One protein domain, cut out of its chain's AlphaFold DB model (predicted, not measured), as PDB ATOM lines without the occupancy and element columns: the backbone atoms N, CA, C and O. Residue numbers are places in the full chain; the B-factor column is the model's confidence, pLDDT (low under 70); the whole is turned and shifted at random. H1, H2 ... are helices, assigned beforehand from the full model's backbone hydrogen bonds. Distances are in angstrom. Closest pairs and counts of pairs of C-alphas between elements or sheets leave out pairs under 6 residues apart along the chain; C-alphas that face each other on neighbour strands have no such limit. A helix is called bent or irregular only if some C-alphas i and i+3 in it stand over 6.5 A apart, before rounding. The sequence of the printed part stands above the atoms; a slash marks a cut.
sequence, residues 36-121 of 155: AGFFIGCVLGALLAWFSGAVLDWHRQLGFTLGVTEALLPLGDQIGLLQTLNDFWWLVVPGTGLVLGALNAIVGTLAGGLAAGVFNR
ATOM      1  N   ALA A  36     -43.763  27.491   7.200       93.25
ATOM      2  CA  ALA A  36     -43.361  26.222   7.798       93.25
ATOM      3  C   ALA A  36     -42.267  26.416   8.861       93.25
ATOM      4  O   ALA A  36     -42.390  25.919   9.980       93.25
ATOM      5  N   GLY A  37     -41.222  27.183   8.540       93.31
ATOM      6  CA  GLY A  37     -40.130  27.462   9.471       93.31
ATOM      7  C   GLY A  37     -40.559  28.285  10.679       93.31
ATOM      8  O   GLY A  37     -40.117  28.007  11.789       93.31
ATOM      9  N   PHE A  38     -41.446  29.257  10.479       95.81
ATOM     10  CA  PHE A  38     -41.984  30.093  11.545       95.81
ATOM     11  C   PHE A  38     -42.786  29.260  12.537       95.81
ATOM     12  O   PHE A  38     -42.554  29.349  13.740       95.81
ATOM     13  N   PHE A  39     -43.666  28.392  12.037       96.06
ATOM     14  CA  PHE A  39     -44.450  27.503  12.886       96.06
ATOM     15  C   PHE A  39     -43.554  26.571  13.711       96.06
ATOM     16  O   PHE A  39     -43.687  26.509  14.933       96.06
ATOM     17  N   ILE A  40     -42.590  25.904  13.066       94.56
ATOM     18  CA  ILE A  40     -41.629  25.024  13.748       94.56
ATOM     19  C   ILE A  40     -40.812  25.809  14.783       94.56
ATOM     20  O   ILE A  40     -40.594  25.325  15.894       94.56
ATOM     21  N   GLY A  41     -40.390  27.029  14.450       94.12
ATOM     22  CA  GLY A  41     -39.628  27.870  15.364       94.12
ATOM     23  C   GLY A  41     -40.426  28.333  16.572       94.12
ATOM     24  O   GLY A  41     -39.902  28.266  17.678       94.12
ATOM     25  N   CYS A  42     -41.696  28.695  16.410       94.44
ATOM     26  CA  CYS A  42     -42.559  29.014  17.546       94.44
ATOM     27  C   CYS A  42     -42.781  27.802  18.457       94.44
ATOM     28  O   CYS A  42     -42.750  27.953  19.676       94.44
ATOM     29  N   VAL A  43     -42.955  26.603  17.891       95.69
ATOM     30  CA  VAL A  43     -43.048  25.365  18.683       95.69
ATOM     31  C   VAL A  43     -41.758  25.137  19.473       95.69
ATOM     32  O   VAL A  43     -41.815  24.871  20.672       95.69
ATOM     33  N   LEU A  44     -40.594  25.298  18.839       93.50
ATOM     34  CA  LEU A  44     -39.302  25.160  19.512       93.50
ATOM     35  C   LEU A  44     -39.115  26.203  20.625       93.50
ATOM     36  O   LEU A  44     -38.706  25.853  21.730       93.50
ATOM     37  N   GLY A  45     -39.445  27.468  20.366       91.06
ATOM     38  CA  GLY A  45     -39.391  28.535  21.365       91.06
ATOM     39  C   GLY A  45     -40.323  28.289  22.548       91.06
ATOM     40  O   GLY A  45     -39.937  28.520  23.691       91.06
ATOM     41  N   ALA A  46     -41.524  27.766  22.290       91.62
ATOM     42  CA  ALA A  46     -42.476  27.410  23.338       91.62
ATOM     43  C   ALA A  46     -41.950  26.257  24.200       91.62
ATOM     44  O   ALA A  46     -42.046  26.321  25.425       91.62
ATOM     45  N   LEU A  47     -41.334  25.244  23.582       92.56
ATOM     46  CA  LEU A  47     -40.686  24.147  24.302       92.56
ATOM     47  C   LEU A  47     -39.524  24.638  25.171       92.56
ATOM     48  O   LEU A  47     -39.404  24.198  26.309       92.56
ATOM     49  N   LEU A  48     -38.700  25.566  24.676       89.19
ATOM     50  CA  LEU A  48     -37.588  26.145  25.438       89.19
ATOM     51  C   LEU A  48     -38.066  26.943  26.655       89.19
ATOM     52  O   LEU A  48     -37.524  26.778  27.750       89.19
ATOM     53  N   ALA A  49     -39.088  27.781  26.477       89.44
ATOM     54  CA  ALA A  49     -39.678  28.547  27.570       89.44
ATOM     55  C   ALA A  49     -40.325  27.623  28.614       89.44
ATOM     56  O   ALA A  49     -40.053  27.745  29.807       89.44
ATOM     57  N   TRP A  50     -41.110  26.640  28.162       90.31
ATOM     58  CA  TRP A  50     -41.739  25.653  29.039       90.31
ATOM     59  C   TRP A  50     -40.713  24.824  29.818       90.31
ATOM     60  O   TRP A  50     -40.837  24.668  31.031       90.31
ATOM     61  N   PHE A  51     -39.677  24.325  29.140       88.88
ATOM     62  CA  PHE A  51     -38.625  23.530  29.772       88.88
ATOM     63  C   PHE A  51     -37.864  24.347  30.820       88.88
ATOM     64  O   PHE A  51     -37.559  23.836  31.895       88.88
ATOM     65  N   SER A  52     -37.622  25.632  30.546       87.31
ATOM     66  CA  SER A  52     -36.972  26.542  31.492       87.31
ATOM     67  C   SER A  52     -37.800  26.703  32.772       87.31
ATOM     68  O   SER A  52     -37.263  26.550  33.868       87.31
ATOM     69  N   GLY A  53     -39.115  26.910  32.652       85.75
ATOM     70  CA  GLY A  53     -40.028  26.940  33.799       85.75
ATOM     71  C   GLY A  53     -40.065  25.621  34.581       85.75
ATOM     72  O   GLY A  53     -39.980  25.627  35.809       85.75
ATOM     73  N   ALA A  54     -40.126  24.482  33.885       86.50
ATOM     74  CA  ALA A  54     -40.156  23.160  34.515       86.50
ATOM     75  C   ALA A  54     -38.875  22.856  35.312       86.50
ATOM     76  O   ALA A  54     -38.938  22.332  36.424       86.50
ATOM     77  N   VAL A  55     -37.707  23.213  34.770       85.25
ATOM     78  CA  VAL A  55     -36.422  23.016  35.454       85.25
ATOM     79  C   VAL A  55     -36.286  23.939  36.665       85.25
ATOM     80  O   VAL A  55     -35.748  23.507  37.686       85.25
ATOM     81  N   LEU A  56     -36.780  25.178  36.593       84.94
ATOM     82  CA  LEU A  56     -36.797  26.094  37.740       84.94
ATOM     83  C   LEU A  56     -37.671  25.561  38.880       84.94
ATOM     84  O   LEU A  56     -37.250  25.583  40.036       84.94
ATOM     85  N   ASP A  57     -38.859  25.038  38.570       84.56
ATOM     86  CA  ASP A  57     -39.746  24.479  39.594       84.56
ATOM     87  C   ASP A  57     -39.152  23.215  40.236       84.56
ATOM     88  O   ASP A  57     -39.180  23.052  41.456       84.56
ATOM     89  N   TRP A  58     -38.504  22.363  39.435       83.44
ATOM     90  CA  TRP A  58     -37.762  21.209  39.943       83.44
ATOM     91  C   TRP A  58     -36.616  21.608  40.887       83.44
ATOM     92  O   TRP A  58     -36.467  21.005  41.953       83.44
ATOM     93  N   HIS A  59     -35.844  22.652  40.556       82.50
ATOM     94  CA  HIS A  59     -34.804  23.184  41.452       82.50
ATOM     95  C   HIS A  59     -35.382  23.642  42.783       82.50
ATOM     96  O   HIS A  59     -34.850  23.299  43.840       82.50
ATOM     97  N   ARG A  60     -36.503  24.359  42.728       80.75
ATOM     98  CA  ARG A  60     -37.184  24.862  43.914       80.75
ATOM     99  C   ARG A  60     -37.633  23.719  44.828       80.75
ATOM    100  O   ARG A  60     -37.425  23.765  46.038       80.75
ATOM    101  N   GLN A  61     -38.194  22.653  44.256       82.25
ATOM    102  CA  GLN A  61     -38.606  21.455  44.998       82.25
ATOM    103  C   GLN A  61     -37.417  20.709  45.629       82.25
ATOM    104  O   GLN A  61     -37.518  20.228  46.764       82.25
ATOM    105  N   LEU A  62     -36.278  20.636  44.934       78.88
ATOM    106  CA  LEU A  62     -35.050  20.047  45.475       78.88
ATOM    107  C   LEU A  62     -34.466  20.863  46.626       78.88
ATOM    108  O   LEU A  62     -34.079  20.275  47.637       78.88
ATOM    109  N   GLY A  63     -34.446  22.193  46.509       76.56
ATOM    110  CA  GLY A  63     -34.023  23.087  47.590       76.56
ATOM    111  C   GLY A  63     -34.848  22.868  48.859       76.56
ATOM    112  O   GLY A  63     -34.291  22.713  49.947       76.56
ATOM    113  N   PHE A  64     -36.173  22.738  48.718       77.81
ATOM    114  CA  PHE A  64     -37.065  22.433  49.841       77.81
ATOM    115  C   PHE A  64     -36.856  21.035  50.436       77.81
ATOM    116  O   PHE A  64     -36.905  20.883  51.654       77.81
ATOM    117  N   THR A  65     -36.619  20.017  49.606       78.06
ATOM    118  CA  THR A  65     -36.500  18.620  50.065       78.06
ATOM    119  C   THR A  65     -35.160  18.341  50.749       78.06
ATOM    120  O   THR A  65     -35.104  17.576  51.709       78.06
ATOM    121  N   LEU A  66     -34.074  18.951  50.267       74.94
ATOM    122  CA  LEU A  66     -32.719  18.711  50.771       74.94
ATOM    123  C   LEU A  66     -32.322  19.674  51.899       74.94
ATOM    124  O   LEU A  66     -31.357  19.402  52.608       74.94
ATOM    125  N   GLY A  67     -33.033  20.795  52.072       73.25
ATOM    126  CA  GLY A  67     -32.676  21.834  53.048       73.25
ATOM    127  C   GLY A  67     -31.347  22.534  52.734       73.25
ATOM    128  O   GLY A  67     -30.761  23.170  53.609       73.25
ATOM    129  N   VAL A  68     -30.855  22.393  51.499       67.25
ATOM    130  CA  VAL A  68     -29.588  22.950  51.013       67.25
ATOM    131  C   VAL A  68     -29.881  24.130  50.088       67.25
ATOM    132  O   VAL A  68     -30.816  24.091  49.291       67.25
ATOM    133  N   THR A  69     -29.064  25.180  50.184       61.91
ATOM    134  CA  THR A  69     -29.160  26.384  49.348       61.91
ATOM    135  C   THR A  69     -29.029  26.048  47.856       61.91
ATOM    136  O   THR A  69     -28.088  25.364  47.454       61.91
ATOM    137  N   GLU A  70     -29.923  26.600  47.025       60.50
ATOM    138  CA  GLU A  70     -30.012  26.361  45.569       60.50
ATOM    139  C   GLU A  70     -28.695  26.608  44.803       60.50
ATOM    140  O   GLU A  70     -28.450  25.989  43.771       60.50
ATOM    141  N   ALA A  71     -27.804  27.447  45.336       60.72
ATOM    142  CA  ALA A  71     -26.507  27.770  44.740       60.72
ATOM    143  C   ALA A  71     -25.468  26.625  44.782       60.72
ATOM    144  O   ALA A  71     -24.460  26.699  44.086       60.72
ATOM    145  N   LEU A  72     -25.686  25.582  45.590       59.28
ATOM    146  CA  LEU A  72     -24.811  24.399  45.658       59.28
ATOM    147  C   LEU A  72     -25.230  23.285  44.685       59.28
ATOM    148  O   LEU A  72     -24.534  22.275  44.576       59.28
ATOM    149  N   LEU A  73     -26.358  23.445  43.985       67.00
ATOM    150  CA  LEU A  73     -26.810  22.491  42.975       67.00
ATOM    151  C   LEU A  73     -26.018  22.677  41.665       67.00
ATOM    152  O   LEU A  73     -25.639  23.799  41.329       67.00
ATOM    153  N   PRO A  74     -25.798  21.601  40.882       58.38
ATOM    154  CA  PRO A  74     -24.957  21.606  39.673       58.38
ATOM    155  C   PRO A  74     -25.396  22.569  38.550       58.38
ATOM    156  O   PRO A  74     -24.687  22.710  37.557       58.38
ATOM    157  N   LEU A  75     -26.537  23.244  38.696       62.34
ATOM    158  CA  LEU A  75     -27.097  24.221  37.756       62.34
ATOM    159  C   LEU A  75     -27.286  25.616  38.383       62.34
ATOM    160  O   LEU A  75     -27.868  26.484  37.736       62.34
ATOM    161  N   GLY A  76     -26.782  25.862  39.601       66.94
ATOM    162  CA  GLY A  76     -26.942  27.131  40.326       66.94
ATOM    163  C   GLY A  76     -26.515  28.366  39.523       66.94
ATOM    164  O   GLY A  76     -27.201  29.384  39.540       66.94
ATOM    165  N   ASP A  77     -25.441  28.243  38.740       78.38
ATOM    166  CA  ASP A  77     -24.921  29.312  37.871       78.38
ATOM    167  C   ASP A  77     -25.824  29.594  36.649       78.38
ATOM    168  O   ASP A  77     -25.838  30.691  36.098       78.38
ATOM    169  N   GLN A  78     -26.642  28.620  36.233       78.81
ATOM    170  CA  GLN A  78     -27.513  28.728  35.056       78.81
ATOM    171  C   GLN A  78     -28.930  29.220  35.393       78.81
ATOM    172  O   GLN A  78     -29.680  29.567  34.480       78.81
ATOM    173  N   ILE A  79     -29.301  29.314  36.678       78.56
ATOM    174  CA  ILE A  79     -30.649  29.715  37.128       78.56
ATOM    175  C   ILE A  79     -31.068  31.061  36.521       78.56
ATOM    176  O   ILE A  79     -32.188  31.183  36.026       78.56
ATOM    177  N   GLY A  80     -30.161  32.043  36.481       80.12
ATOM    178  CA  GLY A  80     -30.453  33.362  35.909       80.12
ATOM    179  C   GLY A  80     -30.783  33.318  34.412       80.12
ATOM    180  O   GLY A  80     -31.660  34.045  33.940       80.12
ATOM    181  N   LEU A  81     -30.140  32.421  33.656       80.31
ATOM    182  CA  LEU A  81     -30.411  32.234  32.230       80.31
ATOM    183  C   LEU A  81     -31.761  31.541  32.003       80.31
ATOM    184  O   LEU A  81     -32.523  31.967  31.135       80.31
ATOM    185  N   LEU A  82     -32.099  30.533  32.814       80.19
ATOM    186  CA  LEU A  82     -33.414  29.885  32.763       80.19
ATOM    187  C   LEU A  82     -34.546  30.840  33.158       80.19
ATOM    188  O   LEU A  82     -35.588  30.843  32.505       80.19
ATOM    189  N   GLN A  83     -34.344  31.677  34.180       82.56
ATOM    190  CA  GLN A  83     -35.305  32.720  34.555       82.56
ATOM    191  C   GLN A  83     -35.516  33.709  33.417       82.56
ATOM    192  O   GLN A  83     -36.652  33.979  33.053       82.56
ATOM    193  N   THR A  84     -34.438  34.166  32.781       82.75
ATOM    194  CA  THR A  84     -34.535  35.077  31.634       82.75
ATOM    195  C   THR A  84     -35.324  34.442  30.483       82.75
ATOM    196  O   THR A  84     -36.212  35.075  29.915       82.75
ATOM    197  N   LEU A  85     -35.054  33.177  30.148       79.50
ATOM    198  CA  LEU A  85     -35.789  32.454  29.101       79.50
ATOM    199  C   LEU A  85     -37.274  32.271  29.437       79.50
ATOM    200  O   LEU A  85     -38.118  32.363  28.544       79.50
ATOM    201  N   ASN A  86     -37.590  32.026  30.708       86.19
ATOM    202  CA  ASN A  86     -38.959  31.864  31.184       86.19
ATOM    203  C   ASN A  86     -39.716  33.201  31.254       86.19
ATOM    204  O   ASN A  86     -40.860  33.274  30.821       86.19
ATOM    205  N   ASP A  87     -39.089  34.272  31.735       88.25
ATOM    206  CA  ASP A  87     -39.726  35.584  31.908       88.25
ATOM    207  C   ASP A  87     -39.941  36.289  30.564       88.25
ATOM    208  O   ASP A  87     -40.983  36.906  30.320       88.25
ATOM    209  N   PHE A  88     -38.991  36.136  29.640       91.62
ATOM    210  CA  PHE A  88     -39.083  36.664  28.280       91.62
ATOM    211  C   PHE A  88     -39.656  35.652  27.283       91.62
ATOM    212  O   PHE A  88     -39.418  35.778  26.081       91.62
ATOM    213  N   TRP A  89     -40.458  34.677  27.734       87.81
ATOM    214  CA  TRP A  89     -41.091  33.680  26.858       87.81
ATOM    215  C   TRP A  89     -41.833  34.323  25.674       87.81
ATOM    216  O   TRP A  89     -41.748  33.848  24.542       87.81
ATOM    217  N   TRP A  90     -42.497  35.456  25.923       88.00
ATOM    218  CA  TRP A  90     -43.241  36.227  24.927       88.00
ATOM    219  C   TRP A  90     -42.353  36.777  23.805       88.00
ATOM    220  O   TRP A  90     -42.859  37.058  22.724       88.00
ATOM    221  N   LEU A  91     -41.046  36.924  24.041       92.00
ATOM    222  CA  LEU A  91     -40.053  37.355  23.057       92.00
ATOM    223  C   LEU A  91     -39.303  36.160  22.453       92.00
ATOM    224  O   LEU A  91     -39.034  36.139  21.252       92.00
ATOM    225  N   VAL A  92     -39.004  35.140  23.261       89.25
ATOM    226  CA  VAL A  92     -38.294  33.923  22.837       89.25
ATOM    227  C   VAL A  92     -39.096  33.156  21.784       89.25
ATOM    228  O   VAL A  92     -38.537  32.749  20.763       89.25
ATOM    229  N   VAL A  93     -40.407  32.995  21.979       92.56
ATOM    230  CA  VAL A  93     -41.296  32.266  21.055       92.56
ATOM    231  C   VAL A  93     -41.357  32.911  19.660       92.56
ATOM    232  O   VAL A  93     -41.058  32.228  18.677       92.56
ATOM    233  N   PRO A  94     -41.701  34.204  19.508       92.88
ATOM    234  CA  PRO A  94     -41.687  34.837  18.193       92.88
ATOM    235  C   PRO A  94     -40.265  35.030  17.657       92.88
ATOM    236  O   PRO A  94     -40.069  34.934  16.450       92.88
ATOM    237  N   GLY A  95     -39.264  35.255  18.515       93.50
ATOM    238  CA  GLY A  95     -37.870  35.416  18.094       93.50
ATOM    239  C   GLY A  95     -37.314  34.161  17.421       93.50
ATOM    240  O   GLY A  95     -36.798  34.223  16.306       93.50
ATOM    241  N   THR A  96     -37.485  33.000  18.055       93.69
ATOM    242  CA  THR A  96     -37.104  31.697  17.477       93.69
ATOM    243  C   THR A  96     -37.909  31.371  16.218       93.69
ATOM    244  O   THR A  96     -37.332  30.914  15.229       93.69
ATOM    245  N   GLY A  97     -39.211  31.687  16.211       93.94
ATOM    246  CA  GLY A  97     -40.071  31.629  15.027       93.94
ATOM    247  C   GLY A  97     -39.521  32.435  13.853       93.94
ATOM    248  O   GLY A  97     -39.357  31.906  12.758       93.94
ATOM    249  N   LEU A  98     -39.176  33.704  14.066       96.31
ATOM    250  CA  LEU A  98     -38.648  34.581  13.016       96.31
ATOM    251  C   LEU A  98     -37.312  34.087  12.462       96.31
ATOM    252  O   LEU A  98     -37.125  34.095  11.246       96.31
ATOM    253  N   VAL A  99     -36.404  33.625  13.324       95.94
ATOM    254  CA  VAL A  99     -35.099  33.095  12.898       95.94
ATOM    255  C   VAL A  99     -35.279  31.854  12.023       95.94
ATOM    256  O   VAL A  99     -34.751  31.795  10.911       95.94
ATOM    257  N   LEU A 100     -36.060  30.875  12.482       95.88
ATOM    258  CA  LEU A 100     -36.286  29.634  11.735       95.88
ATOM    259  C   LEU A 100     -37.152  29.841  10.489       95.88
ATOM    260  O   LEU A 100     -36.922  29.182   9.470       95.88
ATOM    261  N   GLY A 101     -38.101  30.772  10.540       95.50
ATOM    262  CA  GLY A 101     -38.880  31.222   9.393       95.50
ATOM    263  C   GLY A 101     -37.991  31.852   8.328       95.50
ATOM    264  O   GLY A 101     -38.051  31.448   7.170       95.50
ATOM    265  N   ALA A 102     -37.108  32.779   8.700       96.12
ATOM    266  CA  ALA A 102     -36.176  33.413   7.768       96.12
ATOM    267  C   ALA A 102     -35.220  32.396   7.123       96.12
ATOM    268  O   ALA A 102     -35.027  32.416   5.907       96.12
ATOM    269  N   LEU A 103     -34.676  31.460   7.906       96.06
ATOM    270  CA  LEU A 103     -33.824  30.391   7.379       96.06
ATOM    271  C   LEU A 103     -34.582  29.493   6.392       96.06
ATOM    272  O   LEU A 103     -34.091  29.229   5.294       96.06
ATOM    273  N   ASN A 104     -35.803  29.068   6.730       95.31
ATOM    274  CA  ASN A 104     -36.602  28.254   5.815       95.31
ATOM    275  C   ASN A 104     -37.118  29.035   4.606       95.31
ATOM    276  O   ASN A 104     -37.340  28.429   3.565       95.31
ATOM    277  N   ALA A 105     -37.279  30.354   4.685       95.06
ATOM    278  CA  ALA A 105     -37.619  31.175   3.529       95.06
ATOM    279  C   ALA A 105     -36.534  31.076   2.446       95.06
ATOM    280  O   ALA A 105     -36.848  30.940   1.263       95.06
ATOM    281  N   ILE A 106     -35.256  31.061   2.839       95.31
ATOM    282  CA  ILE A 106     -34.121  30.870   1.921       95.31
ATOM    283  C   ILE A 106     -34.191  29.480   1.279       95.31
ATOM    284  O   ILE A 106     -34.119  29.355   0.054       95.31
ATOM    285  N   VAL A 107     -34.403  28.441   2.093       95.69
ATOM    286  CA  VAL A 107     -34.563  27.056   1.615       95.69
ATOM    287  C   VAL A 107     -35.753  26.939   0.658       95.69
ATOM    288  O   VAL A 107     -35.631  26.354  -0.415       95.69
ATOM    289  N   GLY A 108     -36.884  27.551   0.997       93.31
ATOM    290  CA  GLY A 108     -38.091  27.577   0.181       93.31
ATOM    291  C   GLY A 108     -37.891  28.320  -1.137       93.31
ATOM    292  O   GLY A 108     -38.335  27.846  -2.178       93.31
ATOM    293  N   THR A 109     -37.152  29.430  -1.132       93.62
ATOM    294  CA  THR A 109     -36.776  30.168  -2.353       93.62
ATOM    295  C   THR A 109     -35.980  29.283  -3.305       93.62
ATOM    296  O   THR A 109     -36.278  29.219  -4.500       93.62
ATOM    297  N   LEU A 110     -34.977  28.578  -2.773       93.19
ATOM    298  CA  LEU A 110     -34.151  27.634  -3.525       93.19
ATOM    299  C   LEU A 110     -34.993  26.478  -4.064       93.19
ATOM    300  O   LEU A 110     -34.886  26.150  -5.243       93.19
ATOM    301  N   ALA A 111     -35.873  25.908  -3.239       92.38
ATOM    302  CA  ALA A 111     -36.783  24.842  -3.645       92.38
ATOM    303  C   ALA A 111     -37.744  25.298  -4.757       92.38
ATOM    304  O   ALA A 111     -37.914  24.590  -5.747       92.38
ATOM    305  N   GLY A 112     -38.318  26.500  -4.647       89.38
ATOM    306  CA  GLY A 112     -39.197  27.090  -5.660       89.38
ATOM    307  C   GLY A 112     -38.473  27.391  -6.973       89.38
ATOM    308  O   GLY A 112     -38.978  27.072  -8.050       89.38
ATOM    309  N   GLY A 113     -37.256  27.938  -6.902       88.25
ATOM    310  CA  GLY A 113     -36.407  28.175  -8.073       88.25
ATOM    311  C   GLY A 113     -35.974  26.878  -8.759       88.25
ATOM    312  O   GLY A 113     -36.038  26.773  -9.986       88.25
ATOM    313  N   LEU A 114     -35.606  25.862  -7.974       89.44
ATOM    314  CA  LEU A 114     -35.280  24.530  -8.479       89.44
ATOM    315  C   LEU A 114     -36.496  23.892  -9.151       89.44
ATOM    316  O   LEU A 114     -36.381  23.425 -10.282       89.44
ATOM    317  N   ALA A 115     -37.662  23.925  -8.503       87.50
ATOM    318  CA  ALA A 115     -38.904  23.409  -9.064       87.50
ATOM    319  C   ALA A 115     -39.221  24.084 -10.404       87.50
ATOM    320  O   ALA A 115     -39.444  23.395 -11.395       87.50
ATOM    321  N   ALA A 116     -39.145  25.414 -10.483       84.62
ATOM    322  CA  ALA A 116     -39.336  26.149 -11.731       84.62
ATOM    323  C   ALA A 116     -38.343  25.735 -12.829       84.62
ATOM    324  O   ALA A 116     -38.730  25.580 -13.988       84.62
ATOM    325  N   GLY A 117     -37.070  25.531 -12.483       84.81
ATOM    326  CA  GLY A 117     -36.047  25.043 -13.409       84.81
ATOM    327  C   GLY A 117     -36.350  23.638 -13.932       84.81
ATOM    328  O   GLY A 117     -36.307  23.404 -15.142       84.81
ATOM    329  N   VAL A 118     -36.719  22.721 -13.035       86.12
ATOM    330  CA  VAL A 118     -37.109  21.341 -13.357       86.12
ATOM    331  C   VAL A 118     -38.349  21.336 -14.247       86.12
ATOM    332  O   VAL A 118     -38.325  20.738 -15.323       86.12
ATOM    333  N   PHE A 119     -39.404  22.063 -13.877       81.19
ATOM    334  CA  PHE A 119     -40.604  22.161 -14.701       81.19
ATOM    335  C   PHE A 119     -40.294  22.760 -16.074       81.19
ATOM    336  O   PHE A 119     -40.713  22.194 -17.078       81.19
ATOM    337  N   ASN A 120     -39.489  23.820 -16.166       82.06
ATOM    338  CA  ASN A 120     -39.080  24.393 -17.454       82.06
ATOM    339  C   ASN A 120     -38.253  23.430 -18.322       82.06
ATOM    340  O   ASN A 120     -38.253  23.557 -19.548       82.06
ATOM    341  N   ARG A 121     -37.536  22.483 -17.709       79.88
ATOM    342  CA  ARG A 121     -36.740  21.471 -18.414       79.88
ATOM    343  C   ARG A 121     -37.588  20.295 -18.903       79.88
ATOM    344  O   ARG A 121     -37.339  19.823 -20.009       79.88
TER     345      ARG A 121
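What this domain is: This is residues 36 to 121 of the 155 residues of an uncharacterized protein of Chloroflexi bacterium (UniProt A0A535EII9). Two long helices, H3 and H1, run opposite ways and slide past each other, side by side only where residues 36 to 49 of H1 touch H3, and together they make a long rod. Residues 109 to 121 of H3 stick out and make one tip of the rod; beyond H1 the backbone turns back through residues 67 to 75, and the short helix H2 packs slantwise on residues 48 to 56 of H1. The printed part has 86 residues with three named helices in the order H1, H2, H3 and no named strand, and its class is all helix. The whole is extended, with a radius of gyration of the C-alphas of 20.0 A and spans of 71 by 21 by 16 A.

Where its parts are: H3, the longest helix, has 33 residues, 89 to 121, and measures 47.1 A from first to last C-alpha. It begins at C-alpha 89, (-41.091, 33.680, 26.858), and ends at C-alpha 121, (-36.740, 21.471, -18.414). It has a kink of 25 degrees near residue 104. H1 takes in residues 36 to 66 and measures 44.9 A, with C-alpha 36 at (-43.361, 26.222, 7.798). H2, residues 76 to 87, measures 17.5 A and is irregular: C-alphas 77 and 80 are 7.1 A apart.

How they stand to each other: H3 and H1 touch, with 51 pairs of C-alphas within 8 A; the closest are those of Gly 97 and Gly 41, 3.8 A apart. They run opposite ways at a shallow tilt of 30 degrees, and H1 touches H3 with residues 36 to 49 alone. H1 touches H2 with residues 48 to 56 alone, and the closest C-alphas are those of Ala 49 and Asn 86, 5.0 A apart. H1 and H2 run opposite ways at a steep tilt of 47 degrees. H2 and H3 are close but not clearly touching, with 1 pair of C-alphas within 8 A, those of Leu 85 and Val 92, 6.9 A apart. Their lines are about perpendicular, but only just, at 71 degrees. In H1 every O i to N i+4 pair is within hydrogen-bond range; in H2 it is 6 of 8 and in H3 28 of 29.

The domain as a whole: The two C-alphas farthest apart are those of Gly 67 and Arg 121, at 71.6 A. Residues 109 to 121, which belong to H3, stand free, and the body without them spans 53 by 17 by 16 A. The printed part has no cut. The link from H1 to H2 is short, with 9 residues, and the link from H2 to H3 is tight, with 1 residue. The mean pLDDT of the printed part is 85.4, and residues 68 to 76, of which 76 belongs to H2, are under 70.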